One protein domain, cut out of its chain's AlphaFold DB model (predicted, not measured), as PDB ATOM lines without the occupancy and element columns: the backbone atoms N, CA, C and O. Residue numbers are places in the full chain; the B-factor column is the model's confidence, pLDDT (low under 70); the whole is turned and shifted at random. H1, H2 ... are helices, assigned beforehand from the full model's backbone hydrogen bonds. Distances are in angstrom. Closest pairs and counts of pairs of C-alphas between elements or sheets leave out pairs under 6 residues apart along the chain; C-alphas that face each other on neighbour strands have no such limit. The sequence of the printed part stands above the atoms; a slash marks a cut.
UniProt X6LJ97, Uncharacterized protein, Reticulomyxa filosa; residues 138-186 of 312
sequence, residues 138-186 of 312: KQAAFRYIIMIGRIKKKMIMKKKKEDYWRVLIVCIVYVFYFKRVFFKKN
ATOM      1  N   LYS A 138       3.633 -42.780  11.781       78.81
ATOM      2  CA  LYS A 138       3.828 -42.197  13.119       78.81
ATOM      3  C   LYS A 138       5.312 -42.056  13.473       78.81
ATOM      4  O   LYS A 138       5.725 -41.027  13.999       78.81
ATOM      5  N   GLN A 139       6.123 -43.056  13.140       79.50
ATOM      6  CA  GLN A 139       7.555 -43.061  13.426       79.50
ATOM      7  C   GLN A 139       8.330 -42.099  12.514       79.50
ATOM      8  O   GLN A 139       9.246 -41.420  12.981       79.50
ATOM      9  N   ALA A 140       7.931 -41.981  11.243       77.94
ATOM     10  CA  ALA A 140       8.488 -40.997  10.314       77.94
ATOM     11  C   ALA A 140       8.166 -39.557  10.754       77.94
ATOM     12  O   ALA A 140       9.066 -38.717  10.821       77.94
ATOM     13  N   ALA A 141       6.916 -39.291  11.145       81.94
ATOM     14  CA  ALA A 141       6.494 -37.989  11.658       81.94
ATOM     15  C   ALA A 141       7.248 -37.611  12.945       81.94
ATOM     16  O   ALA A 141       7.747 -36.493  13.067       81.94
ATOM     17  N   PHE A 142       7.408 -38.556  13.876       83.12
ATOM     18  CA  PHE A 142       8.145 -38.321  15.117       83.12
ATOM     19  C   PHE A 142       9.629 -38.011  14.862       83.12
ATOM     20  O   PHE A 142      10.172 -37.057  15.423       83.12
ATOM     21  N   ARG A 143      10.281 -38.746  13.949       81.50
ATOM     22  CA  ARG A 143      11.667 -38.456  13.536       81.50
ATOM     23  C   ARG A 143      11.798 -37.087  12.870       81.50
ATOM     24  O   ARG A 143      12.766 -36.381  13.144       81.50
ATOM     25  N   TYR A 144      10.826 -36.693  12.052       82.31
ATOM     26  CA  TYR A 144      10.808 -35.379  11.411       82.31
ATOM     27  C   TYR A 144      10.676 -34.239  12.436       82.31
ATOM     28  O   TYR A 144      11.440 -33.274  12.381       82.31
ATOM     29  N   ILE A 145       9.800 -34.386  13.437       86.69
ATOM     30  CA  ILE A 145       9.653 -33.421  14.541       86.69
ATOM     31  C   ILE A 145      10.962 -33.287  15.331       86.69
ATOM     32  O   ILE A 145      11.419 -32.170  15.589       86.69
ATOM     33  N   ILE A 146      11.615 -34.409  15.661       87.25
ATOM     34  CA  ILE A 146      12.919 -34.400  16.345       87.25
ATOM     35  C   ILE A 146      13.983 -33.702  15.489       87.25
ATOM     36  O   ILE A 146      14.780 -32.919  16.011       87.25
ATOM     37  N   MET A 147      14.002 -33.955  14.178       89.69
ATOM     38  CA  MET A 147      14.944 -33.319  13.258       89.69
ATOM     39  C   MET A 147      14.751 -31.797  13.225       89.69
ATOM     40  O   MET A 147      15.730 -31.062  13.370       89.69
ATOM     41  N   ILE A 148      13.506 -31.318  13.130       84.00
ATOM     42  CA  ILE A 148      13.188 -29.882  13.198       84.00
ATOM     43  C   ILE A 148      13.634 -29.287  14.538       84.00
ATOM     44  O   ILE A 148      14.265 -28.227  14.559       84.00
ATOM     45  N   GLY A 149      13.382 -29.974  15.658       89.94
ATOM     46  CA  GLY A 149      13.827 -29.535  16.985       89.94
ATOM     47  C   GLY A 149      15.351 -29.389  17.083       89.94
ATOM     48  O   GLY A 149      15.856 -28.394  17.612       89.94
ATOM     49  N   ARG A 150      16.101 -30.334  16.500       84.00
ATOM     50  CA  ARG A 150      17.574 -30.287  16.441       84.00
ATOM     51  C   ARG A 150      18.085 -29.153  15.550       84.00
ATOM     52  O   ARG A 150      19.032 -28.469  15.940       84.00
ATOM     53  N   ILE A 151      17.451 -28.915  14.399       81.44
ATOM     54  CA  ILE A 151      17.791 -27.792  13.507       81.44
ATOM     55  C   ILE A 151      17.541 -26.460  14.222       81.44
ATOM     56  O   ILE A 151      18.421 -25.601  14.216       81.44
ATOM     57  N   LYS A 152      16.409 -26.320  14.924       80.31
ATOM     58  CA  LYS A 152      16.091 -25.125  15.718       80.31
ATOM     59  C   LYS A 152      17.158 -24.856  16.784       80.31
ATOM     60  O   LYS A 152      17.656 -23.738  16.860       80.31
ATOM     61  N   LYS A 153      17.577 -25.873  17.550       79.56
ATOM     62  CA  LYS A 153      18.640 -25.726  18.567       79.56
ATOM     63  C   LYS A 153      19.982 -25.316  17.945       79.56
ATOM     64  O   LYS A 153      20.649 -24.427  18.465       79.56
ATOM     65  N   LYS A 154      20.358 -25.911  16.805       76.06
ATOM     66  CA  LYS A 154      21.614 -25.595  16.098       76.06
ATOM     67  C   LYS A 154      21.597 -24.203  15.449       76.06
ATOM     68  O   LYS A 154      22.638 -23.555  15.394       76.06
ATOM     69  N   MET A 155      20.436 -23.740  14.984       68.56
ATOM     70  CA  MET A 155      20.263 -22.403  14.407       68.56
ATOM     71  C   MET A 155      20.166 -21.307  15.470       68.56
ATOM     72  O   MET A 155      20.698 -20.234  15.247       68.56
ATOM     73  N   ILE A 156      19.594 -21.558  16.652       75.75
ATOM     74  CA  ILE A 156      19.617 -20.578  17.758       75.75
ATOM     75  C   ILE A 156      21.062 -20.252  18.179       75.75
ATOM     76  O   ILE A 156      21.374 -19.103  18.476       75.75
ATOM     77  N   MET A 157      21.965 -21.236  18.114       69.94
ATOM     78  CA  MET A 157      23.395 -21.048  18.400       69.94
ATOM     79  C   MET A 157      24.145 -20.264  17.309       69.94
ATOM     80  O   MET A 157      25.227 -19.741  17.562       69.94
ATOM     81  N   LYS A 158      23.600 -20.170  16.089       68.38
ATOM     82  CA  LYS A 158      24.206 -19.438  14.971       68.38
ATOM     83  C   LYS A 158      23.307 -18.261  14.623       68.38
ATOM     84  O   LYS A 158      22.306 -18.446  13.953       68.38
ATOM     85  N   LYS A 159      23.683 -17.063  15.069       62.97
ATOM     86  CA  LYS A 159      22.980 -15.759  15.011       62.97
ATOM     87  C   LYS A 159      22.545 -15.272  13.597       62.97
ATOM     88  O   LYS A 159      22.748 -14.114  13.258       62.97
ATOM     89  N   LYS A 160      21.947 -16.122  12.755       70.44
ATOM     90  CA  LYS A 160      21.428 -15.828  11.410       70.44
ATOM     91  C   LYS A 160      19.911 -16.002  11.401       70.44
ATOM     92  O   LYS A 160      19.380 -17.099  11.248       70.44
ATOM     93  N   LYS A 161      19.209 -14.887  11.601       68.06
ATOM     94  CA  LYS A 161      17.744 -14.830  11.739       68.06
ATOM     95  C   LYS A 161      17.006 -15.106  10.417       68.06
ATOM     96  O   LYS A 161      15.859 -15.541  10.444       68.06
ATOM     97  N   GLU A 162      17.657 -14.886   9.276       72.56
ATOM     98  CA  GLU A 162      17.038 -14.990   7.946       72.56
ATOM     99  C   GLU A 162      16.942 -16.430   7.417       72.56
ATOM    100  O   GLU A 162      15.924 -16.805   6.833       72.56
ATOM    101  N   ASP A 163      17.939 -17.277   7.692       77.38
ATOM    102  CA  ASP A 163      17.949 -18.675   7.231       77.38
ATOM    103  C   ASP A 163      16.858 -19.516   7.916       77.38
ATOM    104  O   ASP A 163      16.282 -20.425   7.315       77.38
ATOM    105  N   TYR A 164      16.508 -19.164   9.159       79.50
ATOM    106  CA  TYR A 164      15.442 -19.820   9.913       79.50
ATOM    107  C   TYR A 164      14.076 -19.661   9.236       79.50
ATOM    108  O   TYR A 164      13.329 -20.633   9.111       79.50
ATOM    109  N   TRP A 165      13.759 -18.455   8.759       77.69
ATOM    110  CA  TRP A 165      12.482 -18.190   8.098       77.69
ATOM    111  C   TRP A 165      12.347 -18.958   6.786       77.69
ATOM    112  O   TRP A 165      11.281 -19.507   6.520       77.69
ATOM    113  N   ARG A 166      13.428 -19.083   6.006       78.62
ATOM    114  CA  ARG A 166      13.417 -19.869   4.761       78.62
ATOM    115  C   ARG A 166      13.139 -21.348   5.027       78.62
ATOM    116  O   ARG A 166      12.270 -21.928   4.380       78.62
ATOM    117  N   VAL A 167      13.813 -21.945   6.013       78.75
ATOM    118  CA  VAL A 167      13.592 -23.356   6.378       78.75
ATOM    119  C   VAL A 167      12.186 -23.575   6.936       78.75
ATOM    120  O   VAL A 167      11.532 -24.556   6.579       78.75
ATOM    121  N   LEU A 168      11.689 -22.651   7.762       83.62
ATOM    122  CA  LEU A 168      10.338 -22.725   8.313       83.62
ATOM    123  C   LEU A 168       9.273 -22.664   7.207       83.62
ATOM    124  O   LEU A 168       8.347 -23.473   7.219       83.62
ATOM    125  N   ILE A 169       9.426 -21.761   6.234       86.25
ATOM    126  CA  ILE A 169       8.513 -21.641   5.088       86.25
ATOM    127  C   ILE A 169       8.494 -22.941   4.277       86.25
ATOM    128  O   ILE A 169       7.413 -23.461   4.008       86.25
ATOM    129  N   VAL A 170       9.659 -23.516   3.956       83.12
ATOM    130  CA  VAL A 170       9.738 -24.795   3.223       83.12
ATOM    131  C   VAL A 170       9.050 -25.921   4.000       83.12
ATOM    132  O   VAL A 170       8.281 -26.685   3.417       83.12
ATOM    133  N   CYS A 171       9.250 -25.998   5.320       83.44
ATOM    134  CA  CYS A 171       8.583 -26.998   6.160       83.44
ATOM    135  C   CYS A 171       7.058 -26.819   6.162       83.44
ATOM    136  O   CYS A 171       6.323 -27.797   6.029       83.44
ATOM    137  N   ILE A 172       6.571 -25.579   6.274       85.31
ATOM    138  CA  ILE A 172       5.137 -25.270   6.247       85.31
ATOM    139  C   ILE A 172       4.536 -25.668   4.895       85.31
ATOM    140  O   ILE A 172       3.538 -26.389   4.870       85.31
ATOM    141  N   VAL A 173       5.163 -25.280   3.780       87.44
ATOM    142  CA  VAL A 173       4.715 -25.647   2.426       87.44
ATOM    143  C   VAL A 173       4.654 -27.165   2.267       87.44
ATOM    144  O   VAL A 173       3.657 -27.684   1.768       87.44
ATOM    145  N   TYR A 174       5.661 -27.890   2.758       87.12
ATOM    146  CA  TYR A 174       5.694 -29.349   2.681       87.12
ATOM    147  C   TYR A 174       4.564 -29.997   3.494       87.12
ATOM    148  O   TYR A 174       3.871 -30.882   2.994       87.12
ATOM    149  N   VAL A 175       4.303 -29.515   4.715       86.44
ATOM    150  CA  VAL A 175       3.187 -29.996   5.547       86.44
ATOM    151  C   VAL A 175       1.839 -29.704   4.888       86.44
ATOM    152  O   VAL A 175       0.970 -30.576   4.875       86.44
ATOM    153  N   PHE A 176       1.652 -28.517   4.304       79.75
ATOM    154  CA  PHE A 176       0.430 -28.180   3.569       79.75
ATOM    155  C   PHE A 176       0.256 -29.032   2.314       79.75
ATOM    156  O   PHE A 176      -0.854 -29.496   2.051       79.75
ATOM    157  N   TYR A 177       1.334 -29.281   1.571       85.75
ATOM    158  CA  TYR A 177       1.320 -30.147   0.398       85.75
ATOM    159  C   TYR A 177       0.936 -31.577   0.779       85.75
ATOM    160  O   TYR A 177      -0.015 -32.122   0.225       85.75
ATOM    161  N   PHE A 178       1.576 -32.149   1.802       78.69
ATOM    162  CA  PHE A 178       1.220 -33.471   2.321       78.69
ATOM    163  C   PHE A 178      -0.219 -33.503   2.821       78.69
ATOM    164  O   PHE A 178      -0.980 -34.395   2.457       78.69
ATOM    165  N   LYS A 179      -0.645 -32.503   3.596       80.69
ATOM    166  CA  LYS A 179      -2.027 -32.444   4.066       80.69
ATOM    167  C   LYS A 179      -3.002 -32.397   2.890       80.69
ATOM    168  O   LYS A 179      -4.002 -33.100   2.904       80.69
ATOM    169  N   ARG A 180      -2.707 -31.627   1.844       77.56
ATOM    170  CA  ARG A 180      -3.557 -31.544   0.653       77.56
ATOM    171  C   ARG A 180      -3.567 -32.850  -0.134       77.56
ATOM    172  O   ARG A 180      -4.642 -33.268  -0.532       77.56
ATOM    173  N   VAL A 181      -2.425 -33.495  -0.344       80.12
ATOM    174  CA  VAL A 181      -2.336 -34.758  -1.097       80.12
ATOM    175  C   VAL A 181      -3.033 -35.894  -0.344       80.12
ATOM    176  O   VAL A 181      -3.836 -36.608  -0.933       80.12
ATOM    177  N   PHE A 182      -2.795 -36.020   0.963       74.25
ATOM    178  CA  PHE A 182      -3.326 -37.126   1.764       74.25
ATOM    179  C   PHE A 182      -4.755 -36.896   2.277       74.25
ATOM    180  O   PHE A 182      -5.491 -37.861   2.461       74.25
ATOM    181  N   PHE A 183      -5.178 -35.644   2.489       68.06
ATOM    182  CA  PHE A 183      -6.527 -35.317   2.973       68.06
ATOM    183  C   PHE A 183      -7.438 -34.712   1.902       68.06
ATOM    184  O   PHE A 183      -8.504 -34.193   2.248       68.06
ATOM    185  N   LYS A 184      -7.092 -34.793   0.606       68.69
ATOM    186  CA  LYS A 184      -8.062 -34.528  -0.468       68.69
ATOM    187  C   LYS A 184      -9.130 -35.620  -0.418       68.69
ATOM    188  O   LYS A 184      -9.034 -36.637  -1.096       68.69
ATOM    189  N   LYS A 185     -10.134 -35.408   0.439       51.69
ATOM    190  CA  LYS A 185     -11.346 -36.220   0.527       51.69
ATOM    191  C   LYS A 185     -11.930 -36.317  -0.876       51.69
ATOM    192  O   LYS A 185     -12.361 -35.317  -1.450       51.69
ATOM    193  N   ASN A 186     -11.913 -37.522  -1.428       48.22
ATOM    194  CA  ASN A 186     -12.710 -37.845  -2.593       48.22
ATOM    195  C   ASN A 186     -14.187 -37.667  -2.193       48.22
ATOM    196  O   ASN A 186     -14.584 -38.141  -1.129       48.22
TER     197      ASN A 186
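This is residues 138 to 186 of the 312 residues of an uncharacterized protein of Reticulomyxa filosa (UniProt X6LJ97). Two long helices, H1 and H2, make a narrow, flat V: H1 runs to the turn, the tight link of residues 157 to 160 folds the chain back, and H2 returns beside it with few contacts between them. The two arms come near each other toward the link and are open at the other end, where H2 and a short tail, residues 184 to 186, make the longest axis. The printed part has 49 residues with two named helices, H1 then H2, and no named strand; the class is all helix. It is loose, with a radius of gyration of the C-alphas of 13.4 A, and spans 46 by 23 by 7 A.

Find C-alpha 138 at (3.828, -42.197, 13.119); from there H1, residues 138 to 156, runs 27.2 A to C-alpha 156 at (19.617, -20.578, 17.758). Pass the link and find H2, residues 161 to 183, which runs 32.9 A and ends with C-alpha 183 at (-6.527, -35.317, 2.973).

Look first at Met 155 and Tyr 164, whose C-alphas, 7.1 A apart, are the closest of the two helices. H1 and H2 are close but not clearly touching, with 2 pairs of C-alphas within 8 A. They run opposite ways at a shallow tilt of 13 degrees, with their centres 13.4 A apart. In H1 every O i to N i+4 pair is within hydrogen-bond range; in H2, 18 of 19 are.

The C-alphas farthest apart are those of Lys 159 and Asn 186, at 45.5 A. Residues 138 to 147, 157 to 162 and 172 to 186 stand free. The printed part has no cut, and its one link between helices is tight. The mean pLDDT of the printed part is 78.1; look for values under 70 at residues 155, 157 to 159, 161 and 183 to 186.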